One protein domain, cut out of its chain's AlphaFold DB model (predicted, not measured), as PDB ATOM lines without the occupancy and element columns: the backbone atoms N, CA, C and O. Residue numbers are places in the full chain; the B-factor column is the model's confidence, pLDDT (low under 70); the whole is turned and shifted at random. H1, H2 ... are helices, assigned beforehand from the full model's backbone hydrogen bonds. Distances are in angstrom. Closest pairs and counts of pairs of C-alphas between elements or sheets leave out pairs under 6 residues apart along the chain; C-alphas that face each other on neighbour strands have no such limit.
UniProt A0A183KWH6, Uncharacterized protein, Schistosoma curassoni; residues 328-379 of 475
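AT A GLANCE: This is residues 328 to 379 of the 475 residues of an uncharacterized protein of Schistosoma curassoni (UniProt A0A183KWH6). Two longer helices, H1 and H3, are kept apart, with the short helix H2 as the corner between them in an open arrangement with few contacts. After H3 the chain folds back through residues 364 to 369, which brings the short helix H4 to H2 and to residues 354 to 358 of H3, and a tail of residues 375 to 379 leads away from H4. The printed part has 52 residues with four named helices, in the order H1, H2, H3, H4, and no named strand; its class is all helix. It is only just compact, close to loose, with a radius of gyration of the C-alphas of 11.5 A, and the C-alphas span 30 by 29 by 21 A.

HOW THE PARTS SIT: H1, residues 328 to 340, touches H2, residues 343 to 346, only at the corner by their tight link, and does so with residues 336 to 337 alone. The closest C-alphas of the two are those of Leu 337 and Tyr 344, 6.0 A apart. H2 is the hub and touches the three other helices. It touches H3, residues 352 to 363, only at the corner by another tight link; H3 does so with residues 353 to 354 alone, and the closest C-alphas are those of Phe 345 and Asn 354, 6.0 A apart. H4, residues 370 to 374, follows H3 by a short link. H3 and H4 only just touch, with 3 pairs of C-alphas within 8 A, and H3 does so with residues 354 to 358 alone; the closest C-alphas are those of Val 358 and Leu 370, 6.7 A apart. H2 and H4 also only just touch, with 3 pairs within 8 A, the closest C-alphas being those of Tyr 346 and Leu 373, 5.0 A apart. H1 is apart from H3 and from H4. In H1, H3 and H4 every pair of O i and N i+4 is within hydrogen-bond range, and H2, with 4 residues, is too short for such a pair.

IN THESE COORDINATES: H1 begins at C-alpha 328, at (-6.679, 42.138, 24.289), and is 18.1 A long from first to last C-alpha, from Val 328 to Gln 340. H2 measures 5.1 A from Glu 343 to Tyr 346. H3 begins at C-alpha 352, at (-13.155, 43.063, 8.988), and is 16.3 A long to Gln 363. H4 measures 6.4 A and ends at C-alpha 374, at (-25.065, 34.808, 7.262).

THE WHOLE: The two C-alphas farthest apart are those of the first and last printed residues, Val 328 and Ser 379, at 32.1 A. The printed part has no cut, and no link between its helices is long. The mean pLDDT of the printed part is 81.9, and residues 348 to 352, of which 352 belongs to H3, are under 70.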
ATOM      1  N   VAL A 328      -6.206  40.810  24.713       75.19
ATOM      2  CA  VAL A 328      -6.679  42.138  24.289       75.19
ATOM      3  C   VAL A 328      -7.627  42.004  23.094       75.19
ATOM      4  O   VAL A 328      -8.651  42.681  23.044       75.19
ATOM      5  N   ASP A 329      -7.352  41.061  22.196       74.31
ATOM      6  CA  ASP A 329      -8.186  40.797  21.026       74.31
ATOM      7  C   ASP A 329      -9.548  40.222  21.421       74.31
ATOM      8  O   ASP A 329     -10.577  40.706  20.958       74.31
ATOM      9  N   LEU A 330      -9.582  39.266  22.358       78.88
ATOM     10  CA  LEU A 330     -10.836  38.711  22.876       78.88
ATOM     11  C   LEU A 330     -11.657  39.775  23.614       78.88
ATOM     12  O   LEU A 330     -12.878  39.828  23.475       78.88
ATOM     13  N   HIS A 331     -10.996  40.645  24.379       80.19
ATOM     14  CA  HIS A 331     -11.653  41.768  25.039       80.19
ATOM     15  C   HIS A 331     -12.320  42.701  24.021       80.19
ATOM     16  O   HIS A 331     -13.495  43.037  24.177       80.19
ATOM     17  N   ASN A 332     -11.605  43.062  22.954       81.75
ATOM     18  CA  ASN A 332     -12.131  43.898  21.878       81.75
ATOM     19  C   ASN A 332     -13.302  43.213  21.155       81.75
ATOM     20  O   ASN A 332     -14.344  43.833  20.952       81.75
ATOM     21  N   THR A 333     -13.188  41.919  20.844       82.56
ATOM     22  CA  THR A 333     -14.274  41.111  20.262       82.56
ATOM     23  C   THR A 333     -15.527  41.125  21.140       82.56
ATOM     24  O   THR A 333     -16.629  41.335  20.637       82.56
ATOM     25  N   LEU A 334     -15.385  40.953  22.458       84.81
ATOM     26  CA  LEU A 334     -16.511  40.990  23.395       84.81
ATOM     27  C   LEU A 334     -17.134  42.390  23.508       84.81
ATOM     28  O   LEU A 334     -18.356  42.497  23.614       84.81
ATOM     29  N   GLN A 335     -16.337  43.462  23.442       85.88
ATOM     30  CA  GLN A 335     -16.867  44.830  23.375       85.88
ATOM     31  C   GLN A 335     -17.661  45.070  22.085       85.88
ATOM     32  O   GLN A 335     -18.744  45.657  22.124       85.88
ATOM     33  N   HIS A 336     -17.159  44.596  20.944       84.06
ATOM     34  CA  HIS A 336     -17.878  44.690  19.679       84.06
ATOM     35  C   HIS A 336     -19.187  43.895  19.705       84.06
ATOM     36  O   HIS A 336     -20.217  44.444  19.321       84.06
ATOM     37  N   LEU A 337     -19.190  42.677  20.254       85.81
ATOM     38  CA  LEU A 337     -20.404  41.887  20.501       85.81
ATOM     39  C   LEU A 337     -21.400  42.598  21.426       85.81
ATOM     40  O   LEU A 337     -22.608  42.535  21.209       85.81
ATOM     41  N   ALA A 338     -20.926  43.285  22.467       87.75
ATOM     42  CA  ALA A 338     -21.804  44.025  23.370       87.75
ATOM     43  C   ALA A 338     -22.516  45.189  22.656       87.75
ATOM     44  O   ALA A 338     -23.692  45.441  22.926       87.75
ATOM     45  N   ASN A 339     -21.823  45.857  21.727       87.44
ATOM     46  CA  ASN A 339     -22.331  47.022  20.999       87.44
ATOM     47  C   ASN A 339     -23.163  46.655  19.759       87.44
ATOM     48  O   ASN A 339     -24.200  47.265  19.517       87.44
ATOM     49  N   GLN A 340     -22.706  45.679  18.973       84.12
ATOM     50  CA  GLN A 340     -23.267  45.300  17.667       84.12
ATOM     51  C   GLN A 340     -24.027  43.964  17.702       84.12
ATOM     52  O   GLN A 340     -24.556  43.541  16.680       84.12
ATOM     53  N   ARG A 341     -24.105  43.296  18.863       86.00
ATOM     54  CA  ARG A 341     -24.747  41.980  19.032       86.00
ATOM     55  C   ARG A 341     -24.143  40.933  18.086       86.00
ATOM     56  O   ARG A 341     -22.945  40.945  17.818       86.00
ATOM     57  N   ASP A 342     -24.961  39.990  17.646       83.25
ATOM     58  CA  ASP A 342     -24.624  38.893  16.747       83.25
ATOM     59  C   ASP A 342     -24.297  39.362  15.319       83.25
ATOM     60  O   ASP A 342     -23.544  38.686  14.616       83.25
ATOM     61  N   GLU A 343     -24.727  40.563  14.914       82.12
ATOM     62  CA  GLU A 343     -24.363  41.150  13.615       82.12
ATOM     63  C   GLU A 343     -22.846  41.330  13.450       82.12
ATOM     64  O   GLU A 343     -22.333  41.230  12.335       82.12
ATOM     65  N   TYR A 344     -22.098  41.527  14.543       82.25
ATOM     66  CA  TYR A 344     -20.634  41.591  14.482       82.25
ATOM     67  C   TYR A 344     -20.017  40.303  13.915       82.25
ATOM     68  O   TYR A 344     -19.061  40.392  13.149       82.25
ATOM     69  N   PHE A 345     -20.592  39.138  14.246       80.75
ATOM     70  CA  PHE A 345     -20.100  37.808  13.854       80.75
ATOM     71  C   PHE A 345     -20.755  37.240  12.587       80.75
ATOM     72  O   PHE A 345     -20.122  36.469  11.870       80.75
ATOM     73  N   TYR A 346     -22.019  37.576  12.316       83.06
ATOM     74  CA  TYR A 346     -22.810  36.886  11.285       83.06
ATOM     75  C   TYR A 346     -23.241  37.775  10.107       83.06
ATOM     76  O   TYR A 346     -23.886  37.298   9.179       83.06
ATOM     77  N   ASN A 347     -22.886  39.063  10.087       74.38
ATOM     78  CA  ASN A 347     -23.222  39.952   8.970       74.38
ATOM     79  C   ASN A 347     -22.240  39.818   7.782       74.38
ATOM     80  O   ASN A 347     -21.046  39.572   7.951       74.38
ATOM     81  N   THR A 348     -22.727  40.052   6.562       65.94
ATOM     82  CA  THR A 348     -21.934  40.121   5.320       65.94
ATOM     83  C   THR A 348     -21.415  41.516   4.978       65.94
ATOM     84  O   THR A 348     -20.607  41.657   4.061       65.94
ATOM     85  N   ASN A 349     -21.882  42.556   5.668       62.84
ATOM     86  CA  ASN A 349     -21.506  43.938   5.382       62.84
ATOM     87  C   ASN A 349     -20.104  44.227   5.923       62.84
ATOM     88  O   ASN A 349     -19.991  44.486   7.111       62.84
ATOM     89  N   GLU A 350     -19.080  44.150   5.063       55.81
ATOM     90  CA  GLU A 350     -17.703  44.696   5.164       55.81
ATOM     91  C   GLU A 350     -17.010  44.770   6.548       55.81
ATOM     92  O   GLU A 350     -16.003  45.458   6.708       55.81
ATOM     93  N   ASN A 351     -17.470  44.030   7.554       60.94
ATOM     94  CA  ASN A 351     -16.853  43.994   8.867       60.94
ATOM     95  C   ASN A 351     -15.601  43.125   8.765       60.94
ATOM     96  O   ASN A 351     -15.635  41.989   8.280       60.94
ATOM     97  N   THR A 352     -14.471  43.673   9.208       68.25
ATOM     98  CA  THR A 352     -13.155  43.063   8.988       68.25
ATOM     99  C   THR A 352     -13.051  41.690   9.650       68.25
ATOM    100  O   THR A 352     -12.406  40.808   9.093       68.25
ATOM    101  N   PHE A 353     -13.739  41.483  10.778       81.19
ATOM    102  CA  PHE A 353     -13.669  40.246  11.554       81.19
ATOM    103  C   PHE A 353     -14.196  39.023  10.791       81.19
ATOM    104  O   PHE A 353     -13.476  38.039  10.681       81.19
ATOM    105  N   ASN A 354     -15.392  39.079  10.194       81.56
ATOM    106  CA  ASN A 354     -15.986  37.914   9.510       81.56
ATOM    107  C   ASN A 354     -15.147  37.493   8.303       81.56
ATOM    108  O   ASN A 354     -14.936  36.306   8.063       81.56
ATOM    109  N   LYS A 355     -14.607  38.478   7.577       82.19
ATOM    110  CA  LYS A 355     -13.687  38.240   6.466       82.19
ATOM    111  C   LYS A 355     -12.356  37.663   6.948       82.19
ATOM    112  O   LYS A 355     -11.934  36.646   6.416       82.19
ATOM    113  N   GLN A 356     -11.741  38.251   7.976       84.19
ATOM    114  CA  GLN A 356     -10.511  37.728   8.588       84.19
ATOM    115  C   GLN A 356     -10.697  36.303   9.112       84.19
ATOM    116  O   GLN A 356      -9.825  35.463   8.918       84.19
ATOM    117  N   PHE A 357     -11.837  36.020   9.737       85.44
ATOM    118  CA  PHE A 357     -12.185  34.706  10.253       85.44
ATOM    119  C   PHE A 357     -12.349  33.688   9.120       85.44
ATOM    120  O   PHE A 357     -11.725  32.631   9.158       85.44
ATOM    121  N   VAL A 358     -13.116  34.008   8.074       85.12
ATOM    122  CA  VAL A 358     -13.268  33.130   6.902       85.12
ATOM    123  C   VAL A 358     -11.936  32.932   6.173       85.12
ATOM    124  O   VAL A 358     -11.619  31.807   5.797       85.12
ATOM    125  N   ASP A 359     -11.129  33.981   6.002       85.06
ATOM    126  CA  ASP A 359      -9.811  33.898   5.363       85.06
ATOM    127  C   ASP A 359      -8.847  33.030   6.189       85.06
ATOM    128  O   ASP A 359      -8.150  32.183   5.628       85.06
ATOM    129  N   TYR A 360      -8.859  33.167   7.519       87.00
ATOM    130  CA  TYR A 360      -8.126  32.289   8.432       87.00
ATOM    131  C   TYR A 360      -8.591  30.833   8.308       87.00
ATOM    132  O   TYR A 360      -7.770  29.934   8.147       87.00
ATOM    133  N   MET A 361      -9.902  30.582   8.305       84.44
ATOM    134  CA  MET A 361     -10.451  29.231   8.159       84.44
ATOM    135  C   MET A 361     -10.094  28.614   6.798       84.44
ATOM    136  O   MET A 361      -9.763  27.431   6.730       84.44
ATOM    137  N   LYS A 362     -10.080  29.403   5.719       87.19
ATOM    138  CA  LYS A 362      -9.628  28.961   4.391       87.19
ATOM    139  C   LYS A 362      -8.146  28.592   4.364       87.19
ATOM    140  O   LYS A 362      -7.791  27.619   3.706       87.19
ATOM    141  N   GLN A 363      -7.291  29.311   5.097       86.75
ATOM    142  CA  GLN A 363      -5.880  28.928   5.269       86.75
ATOM    143  C   GLN A 363      -5.728  27.566   5.969       86.75
ATOM    144  O   GLN A 363      -4.737  26.880   5.747       86.75
ATOM    145  N   GLN A 364      -6.720  27.153   6.767       86.75
ATOM    146  CA  GLN A 364      -6.798  25.834   7.411       86.75
ATOM    147  C   GLN A 364      -7.546  24.787   6.557       86.75
ATOM    148  O   GLN A 364      -8.033  23.791   7.088       86.75
ATOM    149  N   ASN A 365      -7.676  25.002   5.242       87.44
ATOM    150  CA  ASN A 365      -8.414  24.147   4.301       87.44
ATOM    151  C   ASN A 365      -9.929  24.001   4.583       87.44
ATOM    152  O   ASN A 365     -10.562  23.062   4.097       87.44
ATOM    153  N   SER A 366     -10.543  24.928   5.325       86.25
ATOM    154  CA  SER A 366     -11.998  24.955   5.518       86.25
ATOM    155  C   SER A 366     -12.733  25.493   4.284       86.25
ATOM    156  O   SER A 366     -12.259  26.407   3.610       86.25
ATOM    157  N   GLN A 367     -13.933  24.968   4.026       88.44
ATOM    158  CA  GLN A 367     -14.824  25.411   2.941       88.44
ATOM    159  C   GLN A 367     -15.755  26.569   3.341       88.44
ATOM    160  O   GLN A 367     -16.622  26.951   2.563       88.44
ATOM    161  N   TRP A 368     -15.601  27.116   4.550       85.69
ATOM    162  CA  TRP A 368     -16.487  28.162   5.062       85.69
ATOM    163  C   TRP A 368     -16.469  29.414   4.178       85.69
ATOM    164  O   TRP A 368     -15.424  29.885   3.716       85.69
ATOM    165  N   SER A 369     -17.650  29.987   3.992       87.62
ATOM    166  CA  SER A 369     -17.893  31.224   3.269       87.62
ATOM    167  C   SER A 369     -18.591  32.252   4.162       87.62
ATOM    168  O   SER A 369     -19.160  31.932   5.205       87.62
ATOM    169  N   LEU A 370     -18.565  33.519   3.742       84.94
ATOM    170  CA  LEU A 370     -19.331  34.573   4.419       84.94
ATOM    171  C   LEU A 370     -20.844  34.309   4.361       84.94
ATOM    172  O   LEU A 370     -21.576  34.733   5.249       84.94
ATOM    173  N   GLU A 371     -21.300  33.591   3.334       87.06
ATOM    174  CA  GLU A 371     -22.703  33.220   3.167       87.06
ATOM    175  C   GLU A 371     -23.129  32.154   4.192       87.06
ATOM    176  O   GLU A 371     -24.247  32.207   4.696       87.06
ATOM    177  N   ASP A 372     -22.226  31.249   4.589       87.50
ATOM    178  CA  ASP A 372     -22.498  30.252   5.637       87.50
ATOM    179  C   ASP A 372     -22.708  30.906   7.008       87.50
ATOM    180  O   ASP A 372     -23.602  30.512   7.757       87.50
ATOM    181  N   LEU A 373     -21.922  31.943   7.324       84.81
ATOM    182  CA  LEU A 373     -22.097  32.727   8.550       84.81
ATOM    183  C   LEU A 373     -23.436  33.469   8.547       84.81
ATOM    184  O   LEU A 373     -24.151  33.449   9.545       84.81
ATOM    185  N   LYS A 374     -23.801  34.080   7.417       85.12
ATOM    186  CA  LYS A 374     -25.065  34.808   7.262       85.12
ATOM    187  C   LYS A 374     -26.290  33.913   7.416       85.12
ATOM    188  O   LYS A 374     -27.293  34.325   7.990       85.12
ATOM    189  N   ASN A 375     -26.210  32.701   6.877       86.50
ATOM    190  CA  ASN A 375     -27.310  31.744   6.885       86.50
ATOM    191  C   ASN A 375     -27.391  30.934   8.186       86.50
ATOM    192  O   ASN A 375     -28.315  30.135   8.357       86.50
ATOM    193  N   TYR A 376     -26.458  31.143   9.120       86.88
ATOM    194  CA  TYR A 376     -26.490  30.497  10.421       86.88
ATOM    195  C   TYR A 376     -27.705  30.965  11.226       86.88
ATOM    196  O   TYR A 376     -27.867  32.144  11.538       86.88
ATOM    197  N   THR A 377     -28.561  30.020  11.602       83.00
ATOM    198  CA  THR A 377     -29.726  30.280  12.447       83.00
ATOM    199  C   THR A 377     -29.801  29.250  13.563       83.00
ATOM    200  O   THR A 377     -29.475  28.076  13.384       83.00
ATOM    201  N   VAL A 378     -30.232  29.690  14.745       82.94
ATOM    202  CA  VAL A 378     -30.423  28.805  15.897       82.94
ATOM    203  C   VAL A 378     -31.862  28.302  15.897       82.94
ATOM    204  O   VAL A 378     -32.798  29.073  16.121       82.94
ATOM    205  N   SER A 379     -32.050  27.001  15.692       78.38
ATOM    206  CA  SER A 379     -33.345  26.355  15.893       78.38
ATOM    207  C   SER A 379     -33.563  26.063  17.382       78.38
ATOM    208  O   SER A 379     -32.647  25.672  18.106       78.38
TER     209      SER A 379